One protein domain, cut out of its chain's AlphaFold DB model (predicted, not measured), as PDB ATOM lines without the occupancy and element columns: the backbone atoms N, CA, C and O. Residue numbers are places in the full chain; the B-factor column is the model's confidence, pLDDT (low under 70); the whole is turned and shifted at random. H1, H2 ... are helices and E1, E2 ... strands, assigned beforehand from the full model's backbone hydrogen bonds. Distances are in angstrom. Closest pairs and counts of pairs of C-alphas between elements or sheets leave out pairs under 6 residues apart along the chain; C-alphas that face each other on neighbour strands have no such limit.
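AT A GLANCE: This is residues 1017 to 1181 of the 1183 residues of an uncharacterized protein of candidate division LCP-89 bacterium B3_LCP (UniProt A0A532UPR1). What shape do these atoms make? An elongated, strongly twisted ribbon of antiparallel strands forms two lobes: in one, E2, E5 to E10 and the first part of E11 curl round into a small, loosely closed barrel, and in the other, the far part of E11 and E12 to E15 make an open curved sheet. The long strand E11 bends between the lobes and joins them, with short E1 beside it and short H1 near the barrel, while the hairpin of E3 and E4 extends the barrel's far end. What is it made of? The printed part has 165 residues and is mostly strand, with one named helix, H1, which follows E1 along the chain and comes before E2, and fifteen named strands, numbered as they follow each other along the chain; thirteen of the strands form one branched sheet whose neighbour pairs are antiparallel, and E3 and E4 form an antiparallel sheet of two. How spread out is it? It is loose, with a radius of gyration of the C-alphas of 19.7 A and spans of 61 by 36 by 27 A.

HOW THE PARTS SIT: What does the printed part begin with? E1, residues 1017 to 1019, is an edge strand and the antiparallel neighbour of E11, residues 1114 to 1126, with N 1018 and O 1117 within hydrogen-bond range at 3.0 A. H1, residues 1024 to 1027, only grazes the branched sheet, with its residues 1025 to 1027; it is too short for any O i to N i+4 pair, and its 1 O i to N i+3 pair is not within range. Where do the next strands go? The edge strand E2, residues 1028 to 1032, is the antiparallel neighbour of E5, residues 1048 to 1053, at 155 degrees, with N 1031 and O 1050 2.9 A apart. Between them in the chain, E3, residues 1037 to 1040, and E4, residues 1043 to 1046, form a hairpin with N 1045 and O 1038 2.8 A apart, and E4 runs on into E5 at 62 degrees. How does the chain continue from there? A meander, each strand the antiparallel neighbour of the one before, runs from E5 through E6, residues 1059 to 1065, E7, residues 1073 to 1076, E8, residues 1084 to 1089, E9, residues 1095 to 1099, and E10, residues 1104 to 1108, to E11. In that order N 1051 and O 1060, N 1065 and O 1073, N 1074 and O 1087, N 1088 and O 1096, N 1108 and O 1095, and N 1118 and O 1105 are each 2.8 A apart. The closest C-alphas of E2 and E11, those of Val 1029 and Phe 1114, are 6.2 A apart, and those of E2 and E10, Leu 1030 and Phe 1108, 7.7 A. What follows the bend? E11 bends by 52 degrees at residue 1120, and its pairing is staggered: residues 1114 to 1119 pair with E10, 1124 to 1126 with E12, residues 1130 to 1137. The meander goes on to E13, residues 1144 to 1152, E14, residues 1160 to 1166, and the edge strand E15, residues 1172 to 1180, with N 1132 and O 1125, N 1133 and O 1149, N 1148 and O 1162, and N 1163 and O 1176 each 2.8 A apart. E10 and E12 are apart.

IN THESE COORDINATES: Where are the anchor points? E1 begins at C-alpha 1017, (409.603, 470.279, 359.109); E11 bends at C-alpha 1120, (402.116, 473.413, 362.802); E15 ends at C-alpha 1180, (425.129, 474.585, 379.812). Which elements are long? From first to last C-alpha E11 measures 33.7 A, E13 23.7 A, E12 23.2 A, E15 21.4 A, E14 20.3 A and E6 19.4 A.

THE WHOLE: How far does it reach? The two C-alphas farthest apart, those of Ser 1035 and Ala 1181, are 61.7 A apart. Is it continuous? The printed part has no cut, and no link is long. Where is confidence low? The mean pLDDT of the printed part is 83.6; residues 1019 to 1027, 1139 to 1141, 1169 to 1170 and 1179 to 1181 are under 70.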
ATOM      1  N   GLU A1017     409.386 471.292 360.153       77.38
ATOM      2  CA  GLU A1017     409.603 470.279 359.109       77.38
ATOM      3  C   GLU A1017     410.757 469.305 359.419       77.38
ATOM      4  O   GLU A1017     411.839 469.731 359.820       77.38
ATOM      5  N   GLU A1018     410.576 468.006 359.136       71.19
ATOM      6  CA  GLU A1018     411.673 467.021 359.062       71.19
ATOM      7  C   GLU A1018     411.867 466.504 357.625       71.19
ATOM      8  O   GLU A1018     410.920 466.065 356.963       71.19
ATOM      9  N   CYS A1019     413.126 466.496 357.170       55.41
ATOM     10  CA  CYS A1019     413.551 465.971 355.873       55.41
ATOM     11  C   CYS A1019     414.225 464.589 355.993       55.41
ATOM     12  O   CYS A1019     415.390 464.488 356.371       55.41
ATOM     13  N   GLY A1020     413.519 463.546 355.544       54.53
ATOM     14  CA  GLY A1020     414.100 462.279 355.085       54.53
ATOM     15  C   GLY A1020     414.506 461.217 356.127       54.53
ATOM     16  O   GLY A1020     415.144 461.470 357.144       54.53
ATOM     17  N   SER A1021     414.255 459.952 355.770       47.28
ATOM     18  CA  SER A1021     414.843 458.711 356.327       47.28
ATOM     19  C   SER A1021     414.567 458.304 357.785       47.28
ATOM     20  O   SER A1021     414.597 457.106 358.056       47.28
ATOM     21  N   LYS A1022     414.297 459.226 358.720       51.09
ATOM     22  CA  LYS A1022     414.217 458.906 360.163       51.09
ATOM     23  C   LYS A1022     412.834 458.536 360.700       51.09
ATOM     24  O   LYS A1022     412.759 457.893 361.745       51.09
ATOM     25  N   SER A1023     411.760 458.926 360.020       51.47
ATOM     26  CA  SER A1023     410.388 458.707 360.483       51.47
ATOM     27  C   SER A1023     409.719 457.487 359.839       51.47
ATOM     28  O   SER A1023     409.909 457.183 358.656       51.47
ATOM     29  N   ASP A1024     408.833 456.834 360.597       51.97
ATOM     30  CA  ASP A1024     407.922 455.773 360.122       51.97
ATOM     31  C   ASP A1024     406.929 456.261 359.036       51.97
ATOM     32  O   ASP A1024     406.215 455.477 358.400       51.97
ATOM     33  N   LEU A1025     406.899 457.576 358.810       53.00
ATOM     34  CA  LEU A1025     406.038 458.310 357.885       53.00
ATOM     35  C   LEU A1025     406.545 458.320 356.430       53.00
ATOM     36  O   LEU A1025     405.770 458.655 355.535       53.00
ATOM     37  N   ASN A1026     407.757 457.805 356.168       59.72
ATOM     38  CA  ASN A1026     408.232 457.423 354.820       59.72
ATOM     39  C   ASN A1026     407.316 456.387 354.111       59.72
ATOM     40  O   ASN A1026     407.561 456.003 352.969       59.72
ATOM     41  N   SER A1027     406.275 455.901 354.792       69.81
ATOM     42  CA  SER A1027     405.291 454.938 354.308       69.81
ATOM     43  C   SER A1027     404.191 455.530 353.413       69.81
ATOM     44  O   SER A1027     403.439 454.755 352.828       69.81
ATOM     45  N   TYR A1028     404.067 456.852 353.258       83.31
ATOM     46  CA  TYR A1028     403.079 457.444 352.342       83.31
ATOM     47  C   TYR A1028     403.613 457.591 350.909       83.31
ATOM     48  O   TYR A1028     404.680 458.157 350.688       83.31
ATOM     49  N   VAL A1029     402.833 457.143 349.916       90.12
ATOM     50  CA  VAL A1029     403.115 457.345 348.480       90.12
ATOM     51  C   VAL A1029     401.841 457.738 347.728       90.12
ATOM     52  O   VAL A1029     400.763 457.199 347.988       90.12
ATOM     53  N   LEU A1030     401.979 458.661 346.775       92.88
ATOM     54  CA  LEU A1030     400.958 459.007 345.790       92.88
ATOM     55  C   LEU A1030     401.177 458.203 344.505       92.88
ATOM     56  O   LEU A1030     402.250 458.227 343.911       92.88
ATOM     57  N   GLU A1031     400.137 457.521 344.037       93.19
ATOM     58  CA  GLU A1031     400.160 456.774 342.779       93.19
ATOM     59  C   GLU A1031     399.016 457.233 341.850       93.19
ATOM     60  O   GLU A1031     397.880 457.401 342.310       93.19
ATOM     61  N   PRO A1032     399.250 457.357 340.529       90.38
ATOM     62  CA  PRO A1032     398.195 457.481 339.523       90.38
ATOM     63  C   PRO A1032     397.092 456.423 339.659       90.38
ATOM     64  O   PRO A1032     397.372 455.242 339.886       90.38
ATOM     65  N   PHE A1033     395.827 456.815 339.465       90.88
ATOM     66  CA  PHE A1033     394.700 455.883 339.495       90.88
ATOM     67  C   PHE A1033     393.769 456.026 338.282       90.88
ATOM     68  O   PHE A1033     393.133 457.056 338.069       90.88
ATOM     69  N   GLY A1034     393.642 454.939 337.515       86.19
ATOM     70  CA  GLY A1034     392.870 454.900 336.272       86.19
ATOM     71  C   GLY A1034     393.634 455.440 335.056       86.19
ATOM     72  O   GLY A1034     394.803 455.810 335.140       86.19
ATOM     73  N   SER A1035     392.965 455.444 333.903       86.25
ATOM     74  CA  SER A1035     393.517 455.894 332.615       86.25
ATOM     75  C   SER A1035     393.094 457.311 332.211       86.25
ATOM     76  O   SER A1035     393.660 457.860 331.270       86.25
ATOM     77  N   GLU A1036     392.118 457.914 332.900       92.62
ATOM     78  CA  GLU A1036     391.661 459.279 332.620       92.62
ATOM     79  C   GLU A1036     392.763 460.310 332.934       92.62
ATOM     80  O   GLU A1036     393.384 460.271 334.002       92.62
ATOM     81  N   ARG A1037     392.975 461.260 332.016       90.25
ATOM     82  CA  ARG A1037     393.971 462.336 332.116       90.25
ATOM     83  C   ARG A1037     393.319 463.718 332.093       90.25
ATOM     84  O   ARG A1037     392.177 463.851 331.659       90.25
ATOM     85  N   VAL A1038     394.050 464.716 332.582       90.38
ATOM     86  CA  VAL A1038     393.700 466.142 332.523       90.38
ATOM     87  C   VAL A1038     394.941 466.913 332.091       90.38
ATOM     88  O   VAL A1038     395.989 466.773 332.715       90.38
ATOM     89  N   ASP A1039     394.822 467.728 331.049       88.81
ATOM     90  CA  ASP A1039     395.869 468.671 330.663       88.81
ATOM     91  C   ASP A1039     395.685 469.977 331.447       88.81
ATOM     92  O   ASP A1039     394.659 470.645 331.324       88.81
ATOM     93  N   PHE A1040     396.671 470.333 332.270       87.31
ATOM     94  CA  PHE A1040     396.656 471.537 333.102       87.31
ATOM     95  C   PHE A1040     398.021 472.224 333.042       87.31
ATOM     96  O   PHE A1040     399.042 471.587 333.288       87.31
ATOM     97  N   LEU A1041     398.054 473.511 332.674       81.75
ATOM     98  CA  LEU A1041     399.285 474.307 332.501       81.75
ATOM     99  C   LEU A1041     400.386 473.590 331.680       81.75
ATOM    100  O   LEU A1041     401.569 473.652 332.003       81.75
ATOM    101  N   ASN A1042     399.986 472.922 330.590       81.31
ATOM    102  CA  ASN A1042     400.825 472.094 329.706       81.31
ATOM    103  C   ASN A1042     401.392 470.794 330.325       81.31
ATOM    104  O   ASN A1042     402.224 470.138 329.698       81.31
ATOM    105  N   VAL A1043     400.921 470.377 331.504       80.25
ATOM    106  CA  VAL A1043     401.255 469.092 332.139       80.25
ATOM    107  C   VAL A1043     400.082 468.111 331.995       80.25
ATOM    108  O   VAL A1043     398.948 468.440 332.339       80.25
ATOM    109  N   ASN A1044     400.350 466.890 331.514       86.69
ATOM    110  CA  ASN A1044     399.344 465.827 331.386       86.69
ATOM    111  C   ASN A1044     399.228 465.015 332.690       86.69
ATOM    112  O   ASN A1044     399.920 464.014 332.911       86.69
ATOM    113  N   LEU A1045     398.345 465.466 333.575       89.38
ATOM    114  CA  LEU A1045     398.122 464.897 334.899       89.38
ATOM    115  C   LEU A1045     397.166 463.702 334.853       89.38
ATOM    116  O   LEU A1045     396.363 463.542 333.931       89.38
ATOM    117  N   SER A1046     397.217 462.856 335.882       91.38
ATOM    118  CA  SER A1046     396.178 461.840 336.095       91.38
ATOM    119  C   SER A1046     394.923 462.515 336.633       91.38
ATOM    120  O   SER A1046     395.016 463.361 337.508       91.38
ATOM    121  N   LYS A1047     393.728 462.144 336.165       92.81
ATOM    122  CA  LYS A1047     392.482 462.737 336.691       92.81
ATOM    123  C   LYS A1047     392.183 462.300 338.129       92.81
ATOM    124  O   LYS A1047     391.418 462.955 338.835       92.81
ATOM    125  N   ARG A1048     392.761 461.174 338.558       94.56
ATOM    126  CA  ARG A1048     392.689 460.665 339.929       94.56
ATOM    127  C   ARG A1048     394.049 460.147 340.370       94.56
ATOM    128  O   ARG A1048     394.805 459.599 339.566       94.56
ATOM    129  N   ILE A1049     394.301 460.261 341.665       94.88
ATOM    130  CA  ILE A1049     395.429 459.638 342.357       94.88
ATOM    131  C   ILE A1049     394.908 458.880 343.576       94.88
ATOM    132  O   ILE A1049     393.824 459.174 344.091       94.88
ATOM    133  N   LYS A1050     395.669 457.888 344.024       95.06
ATOM    134  CA  LYS A1050     395.476 457.230 345.316       95.06
ATOM    135  C   LYS A1050     396.647 457.587 346.232       95.06
ATOM    136  O   LYS A1050     397.802 457.499 345.819       95.06
ATOM    137  N   LEU A1051     396.336 457.968 347.462       93.38
ATOM    138  CA  LEU A1051     397.273 457.965 348.576       93.38
ATOM    139  C   LEU A1051     397.322 456.538 349.123       93.38
ATOM    140  O   LEU A1051     396.272 455.940 349.371       93.38
ATOM    141  N   VAL A1052     398.520 455.994 349.298       90.94
ATOM    142  CA  VAL A1052     398.746 454.664 349.870       90.94
ATOM    143  C   VAL A1052     399.590 454.811 351.127       90.94
ATOM    144  O   VAL A1052     400.706 455.317 351.053       90.94
ATOM    145  N   ASN A1053     399.080 454.330 352.260       85.75
ATOM    146  CA  ASN A1053     399.889 454.093 353.450       85.75
ATOM    147  C   ASN A1053     400.467 452.671 353.349       85.75
ATOM    148  O   ASN A1053     399.740 451.682 353.425       85.75
ATOM    149  N   GLN A1054     401.778 452.554 353.148       80.75
ATOM    150  CA  GLN A1054     402.477 451.276 352.991       80.75
ATOM    151  C   GLN A1054     402.583 450.472 354.298       80.75
ATOM    152  O   GLN A1054     402.806 449.265 354.238       80.75
ATOM    153  N   LYS A1055     402.406 451.111 355.465       73.88
ATOM    154  CA  LYS A1055     402.486 450.475 356.790       73.88
ATOM    155  C   LYS A1055     401.150 449.847 357.207       73.88
ATOM    156  O   LYS A1055     401.145 448.731 357.717       73.88
ATOM    157  N   THR A1056     400.023 450.522 356.961       78.88
ATOM    158  CA  THR A1056     398.670 449.993 357.247       78.88
ATOM    159  C   THR A1056     398.030 449.280 356.050       78.88
ATOM    160  O   THR A1056     397.104 448.489 356.216       78.88
ATOM    161  N   GLY A1057     398.512 449.542 354.831       81.94
ATOM    162  CA  GLY A1057     397.917 449.072 353.577       81.94
ATOM    163  C   GLY A1057     396.688 449.872 353.123       81.94
ATOM    164  O   GLY A1057     396.102 449.544 352.081       81.94
ATOM    165  N   GLU A1058     396.297 450.901 353.882       85.38
ATOM    166  CA  GLU A1058     395.136 451.750 353.615       85.38
ATOM    167  C   GLU A1058     395.330 452.621 352.372       85.38
ATOM    168  O   GLU A1058     396.446 452.997 351.999       85.38
ATOM    169  N   LYS A1059     394.213 452.897 351.690       91.31
ATOM    170  CA  LYS A1059     394.179 453.541 350.374       91.31
ATOM    171  C   LYS A1059     393.035 454.535 350.315       91.31
ATOM    172  O   LYS A1059     391.878 454.147 350.472       91.31
ATOM    173  N   GLU A1060     393.356 455.788 350.026       93.38
ATOM    174  CA  GLU A1060     392.377 456.855 349.846       93.38
ATOM    175  C   GLU A1060     392.494 457.459 348.444       93.38
ATOM    176  O   GLU A1060     393.590 457.603 347.910       93.38
ATOM    177  N   PHE A1061     391.362 457.777 347.816       95.12
ATOM    178  CA  PHE A1061     391.303 458.207 346.418       95.12
ATOM    179  C   PHE A1061     390.905 459.677 346.317       95.12
ATOM    180  O   PHE A1061     389.920 460.093 346.930       95.12
ATOM    181  N   PHE A1062     391.620 460.429 345.482       96.00
ATOM    182  CA  PHE A1062     391.425 461.859 345.260       96.00
ATOM    183  C   PHE A1062     391.207 462.142 343.761       96.00
ATOM    184  O   PHE A1062     391.704 461.408 342.903       96.00
ATOM    185  N   VAL A1063     390.457 463.196 343.434       95.31
ATOM    186  CA  VAL A1063     390.096 463.606 342.059       95.31
ATOM    187  C   VAL A1063     390.620 465.011 341.791       95.31
ATOM    188  O   VAL A1063     390.463 465.880 342.644       95.31
ATOM    189  N   PHE A1064     391.217 465.235 340.618       94.56
ATOM    190  CA  PHE A1064     391.758 466.538 340.233       94.56
ATOM    191  C   PHE A1064     390.656 467.608 340.142       94.56
ATOM    192  O   PHE A1064     389.575 467.351 339.605       94.56
ATOM    193  N   ASN A1065     390.929 468.796 340.677       92.69
ATOM    194  CA  ASN A1065     390.008 469.923 340.765       92.69
ATOM    195  C   ASN A1065     390.779 471.258 340.785       92.69
ATOM    196  O   ASN A1065     391.852 471.356 341.383       92.69
ATOM    197  N   THR A1066     390.214 472.278 340.140       89.44
ATOM    198  CA  THR A1066     390.790 473.627 339.985       89.44
ATOM    199  C   THR A1066     389.955 474.738 340.624       89.44
ATOM    200  O   THR A1066     390.400 475.878 340.651       89.44
ATOM    201  N   ASP A1067     388.754 474.419 341.119       85.12
ATOM    202  CA  ASP A1067     387.678 475.401 341.327       85.12
ATOM    203  C   ASP A1067     387.195 475.470 342.790       85.12
ATOM    204  O   ASP A1067     386.423 476.355 343.153       85.12
ATOM    205  N   LYS A1068     387.586 474.499 343.628       82.38
ATOM    206  CA  LYS A1068     387.089 474.341 345.007       82.38
ATOM    207  C   LYS A1068     387.927 475.087 346.059       82.38
ATOM    208  O   LYS A1068     387.424 475.401 347.134       82.38
ATOM    209  N   TYR A1069     389.200 475.318 345.764       84.25
ATOM    210  CA  TYR A1069     390.173 475.990 346.624       84.25
ATOM    211  C   TYR A1069     391.046 476.897 345.751       84.25
ATOM    212  O   TYR A1069     391.137 476.674 344.546       84.25
ATOM    213  N   ASP A1070     391.746 477.857 346.353       77.56
ATOM    214  CA  ASP A1070     392.573 478.860 345.652       77.56
ATOM    215  C   ASP A1070     393.827 478.284 344.951       77.56
ATOM    216  O   ASP A1070     394.635 479.017 344.383       77.56
ATOM    217  N   TYR A1071     393.987 476.957 344.979       79.44
ATOM    218  CA  TYR A1071     395.092 476.204 344.396       79.44
ATOM    219  C   TYR A1071     394.558 474.989 343.634       79.44
ATOM    220  O   TYR A1071     393.704 474.251 344.134       79.44
ATOM    221  N   ALA A1072     395.116 474.723 342.451       87.81
ATOM    222  CA  ALA A1072     394.848 473.487 341.725       87.81
ATOM    223  C   ALA A1072     395.416 472.273 342.479       87.81
ATOM    224  O   ALA A1072     396.485 472.334 343.091       87.81
ATOM    225  N   GLY A1073     394.713 471.144 342.431       92.44
ATOM    226  CA  GLY A1073     395.125 469.950 343.159       92.44
ATOM    227  C   GLY A1073     394.110 468.823 343.063       92.44
ATOM    228  O   GLY A1073     393.332 468.750 342.118       92.44
ATOM    229  N   TYR A1074     394.108 467.933 344.048       95.12
ATOM    230  CA  TYR A1074     393.211 466.789 344.123       95.12
ATOM    231  C   TYR A1074     392.435 466.793 345.437       95.12
ATOM    232  O   TYR A1074     393.014 466.943 346.512       95.12
ATOM    233  N   VAL A1075     391.123 466.582 345.363       94.00
ATOM    234  CA  VAL A1075     390.214 466.599 346.519       94.00
ATOM    235  C   VAL A1075     389.696 465.187 346.833       94.00
ATOM    236  O   VAL A1075     389.557 464.384 345.901       94.00
ATOM    237  N   PRO A1076     389.440 464.827 348.108       94.69
ATOM    238  CA  PRO A1076     389.047 463.465 348.469       94.69
ATOM    239  C   PRO A1076     387.730 463.029 347.812       94.69
ATOM    240  O   PRO A1076     386.732 463.743 347.847       94.69
ATOM    241  N   THR A1077     387.675 461.800 347.296       92.31
ATOM    242  CA  THR A1077     386.435 461.205 346.745       92.31
ATOM    243  C   THR A1077     385.317 461.031 347.778       92.31
ATOM    244  O   THR A1077     384.154 460.888 347.401       92.31
ATOM    245  N   ASN A1078     385.645 461.031 349.073       89.31
ATOM    246  CA  ASN A1078     384.675 461.034 350.163       89.31
ATOM    247  C   ASN A1078     385.114 462.022 351.250       89.31
ATOM    248  O   ASN A1078     385.643 461.643 352.293       89.31
ATOM    249  N   GLU A1079     384.886 463.305 350.986       85.00
ATOM    250  CA  GLU A1079     385.318 464.410 351.846       85.00
ATOM    251  C   GLU A1079     384.836 464.287 353.292       85.00
ATOM    252  O   GLU A1079     385.565 464.648 354.207       85.00
ATOM    253  N   LEU A1080     383.642 463.734 353.534       83.06
ATOM    254  CA  LEU A1080     383.134 463.536 354.896       83.06
ATOM    255  C   LEU A1080     383.977 462.518 355.676       83.06
ATOM    256  O   LEU A1080     384.288 462.767 356.839       83.06
ATOM    257  N   LYS A1081     384.389 461.414 355.040       85.50
ATOM    258  CA  LYS A1081     385.203 460.360 355.673       85.50
ATOM    259  C   LYS A1081     386.708 460.627 355.676       85.50
ATOM    260  O   LYS A1081     387.396 460.040 356.502       85.50
ATOM    261  N   SER A1082     387.206 461.472 354.775       87.44
ATOM    262  CA  SER A1082     388.638 461.767 354.658       87.44
ATOM    263  C   SER A1082     389.240 462.327 355.949       87.44
ATOM    264  O   SER A1082     388.568 463.064 356.675       87.44
ATOM    265  N   ALA A1083     390.522 462.061 356.198       85.00
ATOM    266  CA  ALA A1083     391.312 462.818 357.174       85.00
ATOM    267  C   ALA A1083     391.883 464.128 356.584       85.00
ATOM    268  O   ALA A1083     392.354 464.987 357.328       85.00
ATOM    269  N   TYR A1084     391.824 464.299 355.259       89.81
ATOM    270  CA  TYR A1084     392.572 465.314 354.520       89.81
ATOM    271  C   TYR A1084     391.670 466.357 353.844       89.81
ATOM    272  O   TYR A1084     390.509 466.092 353.526       89.81
ATOM    273  N   LYS A1085     392.214 467.561 353.632       90.56
ATOM    274  CA  LYS A1085     391.565 468.665 352.908       90.56
ATOM    275  C   LYS A1085     391.737 468.486 351.399       90.56
ATOM    276  O   LYS A1085     390.757 468.465 350.656       90.56
ATOM    277  N   MET A1086     392.988 468.348 350.958       93.38
ATOM    278  CA  MET A1086     393.379 468.200 349.553       93.38
ATOM    279  C   MET A1086     394.838 467.739 349.423       93.38
ATOM    280  O   MET A1086     395.592 467.755 350.396       93.38
ATOM    281  N   ILE A1087     395.231 467.405 348.197       94.62
ATOM    282  CA  ILE A1087     396.619 467.329 347.736       94.62
ATOM    283  C   ILE A1087     396.823 468.480 346.746       94.62
ATOM    284  O   ILE A1087     396.330 468.404 345.622       94.62
ATOM    285  N   ALA A1088     397.491 469.557 347.149       92.94
ATOM    286  CA  ALA A1088     397.832 470.657 346.248       92.94
ATOM    287  C   ALA A1088     398.883 470.217 345.217       92.94
ATOM    288  O   ALA A1088     399.751 469.400 345.529       92.94
ATOM    289  N   LEU A1089     398.798 470.762 344.001       92.00
ATOM    290  CA  LEU A1089     399.827 470.655 342.968       92.00
ATOM    291  C   LEU A1089     400.691 471.921 342.998       92.00
ATOM    292  O   LEU A1089     400.169 473.031 342.908       92.00
ATOM    293  N   MET A1090     402.004 471.745 343.091       90.88
ATOM    294  CA  MET A1090     402.970 472.841 343.155       90.88
ATOM    295  C   MET A1090     403.491 473.227 341.760       90.88
ATOM    296  O   MET A1090     403.317 472.502 340.779       90.88
ATOM    297  N   SER A1091     404.145 474.387 341.655       84.62
ATOM    298  CA  SER A1091     404.652 474.945 340.389       84.62
ATOM    299  C   SER A1091     405.823 474.166 339.770       84.62
ATOM    300  O   SER A1091     406.065 474.287 338.571       84.62
ATOM    301  N   ASP A1092     406.516 473.349 340.559       85.50
ATOM    302  CA  ASP A1092     407.544 472.383 340.144       85.50
ATOM    303  C   ASP A1092     406.975 470.969 339.884       85.50
ATOM    304  O   ASP A1092     407.725 470.018 339.668       85.50
ATOM    305  N   ALA A1093     405.642 470.837 339.890       85.25
ATOM    306  CA  ALA A1093     404.876 469.592 339.831       85.25
ATOM    307  C   ALA A1093     405.059 468.629 341.023       85.25
ATOM    308  O   ALA A1093     404.590 467.491 340.943       85.25
ATOM    309  N   SER A1094     405.662 469.071 342.135       91.44
ATOM    310  CA  SER A1094     405.562 468.382 343.431       91.44
ATOM    311  C   SER A1094     404.134 468.461 344.002       91.44
ATOM    312  O   SER A1094     403.266 469.175 343.480       91.44
ATOM    313  N   TYR A1095     403.858 467.706 345.068       93.06
ATOM    314  CA  TYR A1095     402.532 467.611 345.683       93.06
ATOM    315  C   TYR A1095     402.579 467.859 347.192       93.06
ATOM    316  O   TYR A1095     403.476 467.370 347.877       93.06
ATOM    317  N   VAL A1096     401.562 468.536 347.737       92.50
ATOM    318  CA  VAL A1096     401.427 468.761 349.190       92.50
ATOM    319  C   VAL A1096     400.062 468.290 349.683       92.50
ATOM    320  O   VAL A1096     399.036 468.905 349.401       92.50
ATOM    321  N   LEU A1097     400.047 467.191 350.434       91.38
ATOM    322  CA  LEU A1097     398.870 466.674 351.135       91.38
ATOM    323  C   LEU A1097     398.681 467.435 352.451       91.38
ATOM    324  O   LEU A1097     399.543 467.368 353.327       91.38
ATOM    325  N   THR A1098     397.536 468.094 352.610       88.94
ATOM    326  CA  THR A1098     397.188 468.858 353.819       88.94
ATOM    327  C   THR A1098     396.047 468.173 354.566       88.94
ATOM    328  O   THR A1098     395.040 467.787 353.960       88.94
ATOM    329  N   ASP A1099     396.178 468.012 355.885       86.38
ATOM    330  CA  ASP A1099     395.114 467.455 356.730       86.38
ATOM    331  C   ASP A1099     393.897 468.401 356.856       86.38
ATOM    332  O   ASP A1099     393.971 469.584 356.525       86.38
ATOM    333  N   LYS A1100     392.754 467.898 357.337       83.06
ATOM    334  CA  LYS A1100     391.526 468.701 357.505       83.06
ATOM    335  C   LYS A1100     391.634 469.874 358.482       83.06
ATOM    336  O   LYS A1100     390.842 470.804 358.355       83.06
ATOM    337  N   LYS A1101     392.530 469.816 359.469       74.75
ATOM    338  CA  LYS A1101     392.780 470.901 360.432       74.75
ATOM    339  C   LYS A1101     393.867 471.872 359.954       74.75
ATOM    340  O   LYS A1101     394.106 472.868 360.622       74.75
ATOM    341  N   GLU A1102     394.536 471.564 358.840       75.81
ATOM    342  CA  GLU A1102     395.682 472.300 358.275       75.81
ATOM    343  C   GLU A1102     396.911 472.379 359.209       75.81
ATOM    344  O   GLU A1102     397.836 473.159 358.993       75.81
ATOM    345  N   THR A1103     396.943 471.483 360.198       74.12
ATOM    346  CA  THR A1103     397.997 471.266 361.200       74.12
ATOM    347  C   THR A1103     399.142 470.373 360.719       74.12
ATOM    348  O   THR A1103     400.195 470.352 361.349       74.12
ATOM    349  N   LYS A1104     398.957 469.607 359.639       79.81
ATOM    350  CA  LYS A1104     399.932 468.644 359.110       79.81
ATOM    351  C   LYS A1104     399.985 468.719 357.584       79.81
ATOM    352  O   LYS A1104     398.954 468.630 356.912       79.81
ATOM    353  N   ARG A1105     401.199 468.849 357.044       88.00
ATOM    354  CA  ARG A1105     401.509 468.873 355.607       88.00
ATOM    355  C   ARG A1105     402.513 467.771 355.280       88.00
ATOM    356  O   ARG A1105     403.548 467.673 355.932       88.00
ATOM    357  N   ILE A1106     402.222 466.948 354.279       87.00
ATOM    358  CA  ILE A1106     403.135 465.918 353.767       87.00
ATOM    359  C   ILE A1106     403.493 466.281 352.327       87.00
ATOM    360  O   ILE A1106     402.601 466.474 351.500       87.00
ATOM    361  N   TYR A1107     404.789 466.382 352.048       89.38
ATOM    362  CA  TYR A1107     405.342 466.803 350.766       89.38
ATOM    363  C   TYR A1107     405.818 465.579 349.979       89.38
ATOM    364  O   TYR A1107     406.456 464.681 350.540       89.38
ATOM    365  N   PHE A1108     405.521 465.556 348.682       91.19
ATOM    366  CA  PHE A1108     405.928 464.502 347.759       91.19
ATOM    367  C   PHE A1108     406.551 465.103 346.505       91.19
ATOM    368  O   PHE A1108     406.043 466.094 345.981       91.19
ATOM    369  N   ASP A1109     407.568 464.441 345.967       91.00
ATOM    370  CA  ASP A1109     408.185 464.823 344.702       91.00
ATOM    371  C   ASP A1109     407.216 464.678 343.511       91.00
ATOM    372  O   ASP A1109     406.130 464.096 343.611       91.00
ATOM    373  N   ALA A1110     407.627 465.148 342.332       88.94
ATOM    374  CA  ALA A1110     406.824 465.041 341.109       88.94
ATOM    375  C   ALA A1110     406.542 463.588 340.646       88.94
ATOM    376  O   ALA A1110     405.719 463.373 339.752       88.94
ATOM    377  N   ALA A1111     407.184 462.580 341.252       88.19
ATOM    378  CA  ALA A1111     406.906 461.158 341.047       88.19
ATOM    379  C   ALA A1111     405.960 460.559 342.115       88.19
ATOM    380  O   ALA A1111     405.640 459.372 342.036       88.19
ATOM    381  N   GLY A1112     405.496 461.357 343.084       87.50
ATOM    382  CA  GLY A1112     404.584 460.949 344.154       87.50
ATOM    383  C   GLY A1112     405.260 460.295 345.364       87.50
ATOM    384  O   GLY A1112     404.580 459.671 346.182       87.50
ATOM    385  N   ARG A1113     406.586 460.406 345.501       88.62
ATOM    386  CA  ARG A1113     407.367 459.828 346.606       88.62
ATOM    387  C   ARG A1113     407.512 460.843 347.738       88.62
ATOM    388  O   ARG A1113     407.793 462.002 347.464       88.62
ATOM    389  N   PHE A1114     407.353 460.410 348.988       86.00
ATOM    390  CA  PHE A1114     407.554 461.253 350.174       86.00
ATOM    391  C   PHE A1114     408.942 461.922 350.179       86.00
ATOM    392  O   PHE A1114     409.950 461.246 349.973       86.00
ATOM    393  N   GLU A1115     408.989 463.225 350.471       84.44
ATOM    394  CA  GLU A1115     410.234 463.987 350.663       84.44
ATOM    395  C   GLU A1115     410.420 464.425 352.121       84.44
ATOM    396  O   GLU A1115     411.442 464.134 352.752       84.44
ATOM    397  N   LYS A1116     409.421 465.136 352.654       81.25
ATOM    398  CA  LYS A1116     409.434 465.748 353.985       81.25
ATOM    399  C   LYS A1116     408.024 465.879 354.551       81.25
ATOM    400  O   LYS A1116     407.025 465.772 353.833       81.25
ATOM    401  N   MET A1117     407.936 466.170 355.841       79.69
ATOM    402  CA  MET A1117     406.672 466.440 356.521       79.69
ATOM    403  C   MET A1117     406.809 467.644 357.445       79.69
ATOM    404  O   MET A1117     407.790 467.731 358.174       79.69
ATOM    405  N   GLY A1118     405.806 468.523 357.436       79.75
ATOM    406  CA  GLY A1118     405.667 469.642 358.362       79.75
ATOM    407  C   GLY A1118     404.468 469.477 359.295       79.75
ATOM    408  O   GLY A1118     403.404 469.016 358.867       79.75
ATOM    409  N   ILE A1119     404.616 469.894 360.553       78.38
ATOM    410  CA  ILE A1119     403.501 470.126 361.485       78.38
ATOM    411  C   ILE A1119     403.440 471.602 361.866       78.38
ATOM    412  O   ILE A1119     404.479 472.239 361.991       78.38
ATOM    413  N   TRP A1120     402.248 472.142 362.096       81.75
ATOM    414  CA  TRP A1120     402.116 473.413 362.802       81.75
ATOM    415  C   TRP A1120     402.323 473.161 364.297       81.75
ATOM    416  O   TRP A1120     401.587 472.373 364.895       81.75
ATOM    417  N   GLY A1121     403.342 473.781 364.888       83.88
ATOM    418  CA  GLY A1121     403.752 473.528 366.270       83.88
ATOM    419  C   GLY A1121     404.379 474.750 366.930       83.88
ATOM    420  O   GLY A1121     404.703 475.732 366.264       83.88
ATOM    421  N   LEU A1122     404.540 474.697 368.253       89.56
ATOM    422  CA  LEU A1122     405.204 475.753 369.014       89.56
ATOM    423  C   LEU A1122     406.717 475.669 368.784       89.56
ATOM    424  O   LEU A1122     407.383 474.773 369.288       89.56
ATOM    425  N   LYS A1123     407.262 476.628 368.044       92.12
ATOM    426  CA  LYS A1123     408.690 476.724 367.733       92.12
ATOM    427  C   LYS A1123     409.503 477.250 368.913       92.12
ATOM    428  O   LYS A1123     410.592 476.739 369.167       92.12
ATOM    429  N   SER A1124     408.997 478.258 369.628       94.75
ATOM    430  CA  SER A1124     409.727 478.851 370.754       94.75
ATOM    431  C   SER A1124     408.869 479.624 371.761       94.75
ATOM    432  O   SER A1124     407.759 480.064 371.455       94.75
ATOM    433  N   VAL A1125     409.427 479.821 372.961       95.56
ATOM    434  CA  VAL A1125     408.982 480.802 373.967       95.56
ATOM    435  C   VAL A1125     410.124 481.771 374.273       95.56
ATOM    436  O   VAL A1125     411.224 481.320 374.577       95.56
ATOM    437  N   SER A1126     409.893 483.082 374.261       93.06
ATOM    438  CA  SER A1126     410.889 484.085 374.674       93.06
ATOM    439  C   SER A1126     410.398 484.997 375.799       93.06
ATOM    440  O   SER A1126     409.195 485.195 375.976       93.06
ATOM    441  N   HIS A1127     411.341 485.529 376.585       88.75
ATOM    442  CA  HIS A1127     411.098 486.543 377.619       88.75
ATOM    443  C   HIS A1127     412.368 487.374 377.843       88.75
ATOM    444  O   HIS A1127     413.382 486.877 378.349       88.75
ATOM    445  N   GLY A1128     412.303 488.670 377.532       84.56
ATOM    446  CA  GLY A1128     413.501 489.507 377.421       84.56
ATOM    447  C   GLY A1128     414.445 488.967 376.338       84.56
ATOM    448  O   GLY A1128     413.996 488.366 375.368       84.56
ATOM    449  N   ILE A1129     415.755 489.113 376.543       85.38
ATOM    450  CA  ILE A1129     416.808 488.771 375.563       85.38
ATOM    451  C   ILE A1129     417.066 487.255 375.380       85.38
ATOM    452  O   ILE A1129     418.134 486.860 374.906       85.38
ATOM    453  N   TYR A1130     416.147 486.387 375.817       89.12
ATOM    454  CA  TYR A1130     416.320 484.929 375.831       89.12
ATOM    455  C   TYR A1130     415.140 484.209 375.183       89.12
ATOM    456  O   TYR A1130     413.980 484.499 375.492       89.12
ATOM    457  N   THR A1131     415.457 483.214 374.352       93.56
ATOM    458  CA  THR A1131     414.491 482.421 373.581       93.56
ATOM    459  C   THR A1131     414.743 480.934 373.801       93.56
ATOM    460  O   THR A1131     415.816 480.426 373.496       93.56
ATOM    461  N   ALA A1132     413.744 480.234 374.320       94.31
ATOM    462  CA  ALA A1132     413.669 478.785 374.408       94.31
ATOM    463  C   ALA A1132     413.068 478.219 373.112       94.31
ATOM    464  O   ALA A1132     411.865 478.332 372.899       94.31
ATOM    465  N   GLU A1133     413.890 477.624 372.253       94.81
ATOM    466  CA  GLU A1133     413.485 476.942 371.019       94.81
ATOM    467  C   GLU A1133     413.306 475.433 371.251       94.81
ATOM    468  O   GLU A1133     413.993 474.841 372.091       94.81
ATOM    469  N   PHE A1134     412.391 474.806 370.506       93.25
ATOM    470  CA  PHE A1134     412.041 473.391 370.661       93.25
ATOM    471  C   PHE A1134     412.331 472.573 369.395       93.25
ATOM    472  O   PHE A1134     411.737 472.808 368.343       93.25
ATOM    473  N   ASP A1135     413.183 471.550 369.519       89.56
ATOM    474  CA  ASP A1135     413.383 470.545 368.469       89.56
ATOM    475  C   ASP A1135     412.333 469.428 368.616       89.56
ATOM    476  O   ASP A1135     412.137 468.903 369.719       89.56
ATOM    477  N   TYR A1136     411.703 469.007 367.515       86.50
ATOM    478  CA  TYR A1136     410.673 467.958 367.502       86.50
ATOM    479  C   TYR A1136     411.164 466.656 366.856       86.50
ATOM    480  O   TYR A1136     411.858 466.659 365.843       86.50
ATOM    481  N   ASP A1137     410.761 465.528 367.438       79.94
ATOM    482  CA  ASP A1137     411.026 464.167 366.970       79.94
ATOM    483  C   ASP A1137     409.756 463.549 366.372       79.94
ATOM    484  O   ASP A1137     408.737 463.404 367.053       79.94
ATOM    485  N   PHE A1138     409.839 463.172 365.094       76.06
ATOM    486  CA  PHE A1138     408.743 462.655 364.273       76.06
ATOM    487  C   PHE A1138     408.810 461.126 364.078       76.06
ATOM    488  O   PHE A1138     408.174 460.582 363.172       76.06
ATOM    489  N   ARG A1139     409.551 460.394 364.927       66.88
ATOM    490  CA  ARG A1139     409.574 458.915 364.921       66.88
ATOM    491  C   ARG A1139     408.206 458.272 365.188       66.88
ATOM    492  O   ARG A1139     408.031 457.098 364.875       66.88
ATOM    493  N   THR A1140     407.233 459.015 365.721       63.50
ATOM    494  CA  THR A1140     405.835 458.568 365.865       63.50
ATOM    495  C   THR A1140     404.869 459.497 365.120       63.50
ATOM    496  O   THR A1140     405.191 460.651 364.842       63.50
ATOM    497  N   ASP A1141     403.647 459.024 364.848       60.34
ATOM    498  CA  ASP A1141     402.570 459.824 364.240       60.34
ATOM    499  C   ASP A1141     402.186 461.089 365.036       60.34
ATOM    500  O   ASP A1141     401.549 461.987 364.473       60.34
ATOM    501  N   LYS A1142     402.577 461.161 366.317       70.81
ATOM    502  CA  LYS A1142     402.457 462.317 367.214       70.81
ATOM    503  C   LYS A1142     403.865 462.818 367.566       70.81
ATOM    504  O   LYS A1142     404.519 462.206 368.414       70.81
ATOM    505  N   PRO A1143     404.362 463.878 366.911       76.50
ATOM    506  CA  PRO A1143     405.701 464.380 367.185       76.50
ATOM    507  C   PRO A1143     405.815 464.963 368.593       76.50
ATOM    508  O   PRO A1143     404.868 465.564 369.100       76.50
ATOM    509  N   THR A1144     406.975 464.782 369.219       85.88
ATOM    510  CA  THR A1144     407.239 465.204 370.607       85.88
ATOM    511  C   THR A1144     408.500 466.051 370.683       85.88
ATOM    512  O   THR A1144     409.421 465.863 369.891       85.88
ATOM    513  N   ILE A1145     408.556 466.984 371.631       89.81
ATOM    514  CA  ILE A1145     409.723 467.840 371.855       89.81
ATOM    515  C   ILE A1145     410.870 466.962 372.365       89.81
ATOM    516  O   ILE A1145     410.783 466.409 373.463       89.81
ATOM    517  N   HIS A1146     411.938 466.820 371.580       88.25
ATOM    518  CA  HIS A1146     413.117 466.023 371.936       88.25
ATOM    519  C   HIS A1146     414.259 466.871 372.499       88.25
ATOM    520  O   HIS A1146     415.141 466.332 373.169       88.25
ATOM    521  N   ALA A1147     414.275 468.181 372.242       90.44
ATOM    522  CA  ALA A1147     415.217 469.098 372.870       90.44
ATOM    523  C   ALA A1147     414.621 470.493 373.085       90.44
ATOM    524  O   ALA A1147     413.760 470.951 372.340       90.44
ATOM    525  N   LEU A1148     415.130 471.154 374.117       92.06
ATOM    526  CA  LEU A1148     414.962 472.564 374.438       92.06
ATOM    527  C   LEU A1148     416.337 473.222 374.295       92.06
ATOM    528  O   LEU A1148     417.272 472.826 374.994       92.06
ATOM    529  N   ARG A1149     416.454 474.224 373.422       90.56
ATOM    530  CA  ARG A1149     417.649 475.058 373.234       90.56
ATOM    531  C   ARG A1149     417.358 476.454 373.762       90.56
ATOM    532  O   ARG A1149     416.331 477.022 373.422       90.56
ATOM    533  N   VAL A1150     418.237 477.024 374.578       91.44
ATOM    534  CA  VAL A1150     418.104 478.418 375.025       91.44
ATOM    535  C   VAL A1150     419.101 479.266 374.264       91.44
ATOM    536  O   VAL A1150     420.304 479.194 374.515       91.44
ATOM    537  N   MET A1151     418.585 480.075 373.355       87.94
ATOM    538  CA  MET A1151     419.324 481.117 372.662       87.94
ATOM    539  C   MET A1151     419.330 482.395 373.507       87.94
ATOM    540  O   MET A1151     418.404 482.657 374.284       87.94
ATOM    541  N   LYS A1152     420.371 483.205 373.331       86.88
ATOM    542  CA  LYS A1152     420.480 484.561 373.875       86.88
ATOM    543  C   LYS A1152     420.686 485.525 372.715       86.88
ATOM    544  O   LYS A1152     421.471 485.233 371.818       86.88
ATOM    545  N   GLU A1153     420.012 486.667 372.744       83.62
ATOM    546  CA  GLU A1153     420.157 487.699 371.719       83.62
ATOM    547  C   GLU A1153     421.631 488.131 371.576       83.62
ATOM    548  O   GLU A1153     422.341 488.329 372.566       83.62
ATOM    549  N   GLY A1154     422.113 488.200 370.332       74.94
ATOM    550  CA  GLY A1154     423.522 488.450 370.008       74.94
ATOM    551  C   GLY A1154     424.450 487.223 370.020       74.94
ATOM    552  O   GLY A1154     425.599 487.359 369.598       74.94
ATOM    553  N   LEU A1155     423.998 486.032 370.444       78.88
ATOM    554  CA  LEU A1155     424.776 484.782 370.388       78.88
ATOM    555  C   LEU A1155     424.213 483.789 369.358       78.88
ATOM    556  O   LEU A1155     423.005 483.600 369.250       78.88
ATOM    557  N   TRP A1156     425.117 483.132 368.622       76.12
ATOM    558  CA  TRP A1156     424.786 482.132 367.593       76.12
ATOM    559  C   TRP A1156     424.670 480.702 368.135       76.12
ATOM    560  O   TRP A1156     423.958 479.889 367.549       76.12
ATOM    561  N   ASP A1157     425.354 480.399 369.239       81.94
ATOM    562  CA  ASP A1157     425.298 479.101 369.914       81.94
ATOM    563  C   ASP A1157     424.290 479.136 371.082       81.94
ATOM    564  O   ASP A1157     424.183 480.159 371.770       81.94
ATOM    565  N   PRO A1158     423.560 478.036 371.353       86.81
ATOM    566  CA  PRO A1158     422.677 477.947 372.513       86.81
ATOM    567  C   PRO A1158     423.489 477.972 373.810       86.81
ATOM    568  O   PRO A1158     424.454 477.230 373.954       86.81
ATOM    569  N   ILE A1159     423.054 478.752 374.800       84.62
ATOM    570  CA  ILE A1159     423.691 478.808 376.126       84.62
ATOM    571  C   ILE A1159     423.275 477.651 377.047       84.62
ATOM    572  O   ILE A1159     423.922 477.411 378.061       84.62
ATOM    573  N   TYR A1160     422.199 476.934 376.716       85.75
ATOM    574  CA  TYR A1160     421.704 475.768 377.450       85.75
ATOM    575  C   TYR A1160     420.974 474.827 376.491       85.75
ATOM    576  O   TYR A1160     420.187 475.286 375.662       85.75
ATOM    577  N   VAL A1161     421.204 473.520 376.614       83.31
ATOM    578  CA  VAL A1161     420.496 472.482 375.856       83.31
ATOM    579  C   VAL A1161     420.053 471.367 376.795       83.31
ATOM    580  O   VAL A1161     420.863 470.771 377.510       83.31
ATOM    581  N   LYS A1162     418.752 471.069 376.765       86.44
ATOM    582  CA  LYS A1162     418.124 469.985 377.522       86.44
ATOM    583  C   LYS A1162     417.383 469.040 376.590       86.44
ATOM    584  O   LYS A1162     416.455 469.444 375.901       86.44
ATOM    585  N   GLU A1163     417.780 467.778 376.606       88.06
ATOM    586  CA  GLU A1163     417.203 466.698 375.813       88.06
ATOM    587  C   GLU A1163     416.144 465.913 376.592       88.06
ATOM    588  O   GLU A1163     416.234 465.721 377.811       88.06
ATOM    589  N   TYR A1164     415.164 465.410 375.847       88.50
ATOM    590  CA  TYR A1164     414.009 464.648 376.302       88.50
ATOM    591  C   TYR A1164     414.000 463.300 375.574       88.50
ATOM    592  O   TYR A1164     414.063 463.242 374.348       88.50
ATOM    593  N   GLN A1165     413.964 462.204 376.328       83.38
ATOM    594  CA  GLN A1165     414.037 460.844 375.797       83.38
ATOM    595  C   GLN A1165     412.757 460.080 376.132       83.38
ATOM    596  O   GLN A1165     412.301 460.060 377.281       83.38
ATOM    597  N   TYR A1166     412.193 459.445 375.106       82.69
ATOM    598  CA  TYR A1166     410.912 458.752 375.145       82.69
ATOM    599  C   TYR A1166     411.099 457.239 375.035       82.69
ATOM    600  O   TYR A1166     412.035 456.747 374.404       82.69
ATOM    601  N   SER A1167     410.184 456.512 375.664       77.19
ATOM    602  CA  SER A1167     410.014 455.063 375.516       77.19
ATOM    603  C   SER A1167     409.180 454.731 374.269       77.19
ATOM    604  O   SER A1167     408.549 455.615 373.688       77.19
ATOM    605  N   GLU A1168     409.185 453.465 373.836       70.69
ATOM    606  CA  GLU A1168     408.491 453.012 372.613       70.69
ATOM    607  C   GLU A1168     406.971 453.274 372.636       70.69
ATOM    608  O   GLU A1168     406.352 453.410 371.585       70.69
ATOM    609  N   ASP A1169     406.371 453.402 373.824       67.75
ATOM    610  CA  ASP A1169     404.965 453.755 374.043       67.75
ATOM    611  C   ASP A1169     404.730 455.269 374.251       67.75
ATOM    612  O   ASP A1169     403.710 455.676 374.812       67.75
ATOM    613  N   GLY A1170     405.667 456.115 373.804       68.75
ATOM    614  CA  GLY A1170     405.511 457.573 373.723       68.75
ATOM    615  C   GLY A1170     405.585 458.321 375.059       68.75
ATOM    616  O   GLY A1170     405.237 459.502 375.126       68.75
ATOM    617  N   LYS A1171     406.023 457.665 376.141       75.94
ATOM    618  CA  LYS A1171     406.149 458.285 377.470       75.94
ATOM    619  C   LYS A1171     407.558 458.811 377.695       75.94
ATOM    620  O   LYS A1171     408.532 458.099 377.434       75.94
ATOM    621  N   LEU A1172     407.672 460.032 378.220       78.81
ATOM    622  CA  LEU A1172     408.958 460.603 378.615       78.81
ATOM    623  C   LEU A1172     409.566 459.760 379.744       78.81
ATOM    624  O   LEU A1172     409.026 459.714 380.850       78.81
ATOM    625  N   CYS A1173     410.689 459.104 379.464       78.19
ATOM    626  CA  CYS A1173     411.365 458.208 380.401       78.19
ATOM    627  C   CYS A1173     412.620 458.836 381.026       78.19
ATOM    628  O   CYS A1173     413.027 458.428 382.114       78.19
ATOM    629  N   ARG A1174     413.228 459.837 380.372       77.88
ATOM    630  CA  ARG A1174     414.444 460.512 380.850       77.88
ATOM    631  C   ARG A1174     414.570 461.926 380.282       77.88
ATOM    632  O   ARG A1174     414.160 462.192 379.159       77.88
ATOM    633  N   THR A1175     415.216 462.806 381.042       79.94
ATOM    634  CA  THR A1175     415.754 464.086 380.553       79.94
ATOM    635  C   THR A1175     417.250 464.169 380.838       79.94
ATOM    636  O   THR A1175     417.727 463.552 381.795       79.94
ATOM    637  N   ALA A1176     417.991 464.952 380.058       76.56
ATOM    638  CA  ALA A1176     419.404 465.242 380.297       76.56
ATOM    639  C   ALA A1176     419.729 466.688 379.906       76.56
ATOM    640  O   ALA A1176     419.217 467.173 378.906       76.56
ATOM    641  N   VAL A1177     420.589 467.366 380.665       80.06
ATOM    642  CA  VAL A1177     421.243 468.598 380.193       80.06
ATOM    643  C   VAL A1177     422.501 468.162 379.454       80.06
ATOM    644  O   VAL A1177     423.322 467.450 380.034       80.06
ATOM    645  N   THR A1178     422.623 468.522 378.178       76.75
ATOM    646  CA  THR A1178     423.755 468.123 377.320       76.75
ATOM    647  C   THR A1178     424.686 469.284 376.979       76.75
ATOM    648  O   THR A1178     425.823 469.047 376.576       76.75
ATOM    649  N   TYR A1179     424.260 470.522 377.244       63.94
ATOM    650  CA  TYR A1179     425.107 471.712 377.239       63.94
ATOM    651  C   TYR A1179     424.575 472.750 378.238       63.94
ATOM    652  O   TYR A1179     423.364 472.942 378.336       63.94
ATOM    653  N   ASP A1180     425.461 473.432 378.965       69.44
ATOM    654  CA  ASP A1180     425.129 474.585 379.812       69.44
ATOM    655  C   ASP A1180     426.368 475.483 379.945       69.44
ATOM    656  O   ASP A1180     427.338 475.100 380.591       69.44
ATOM    657  N   ALA A1181     426.349 476.668 379.332       54.47
ATOM    658  CA  ALA A1181     427.452 477.635 379.364       54.47
ATOM    659  C   ALA A1181     427.550 478.417 380.692       54.47
ATOM    660  O   ALA A1181     428.330 479.363 380.801       54.47
TER     661      ALA A1181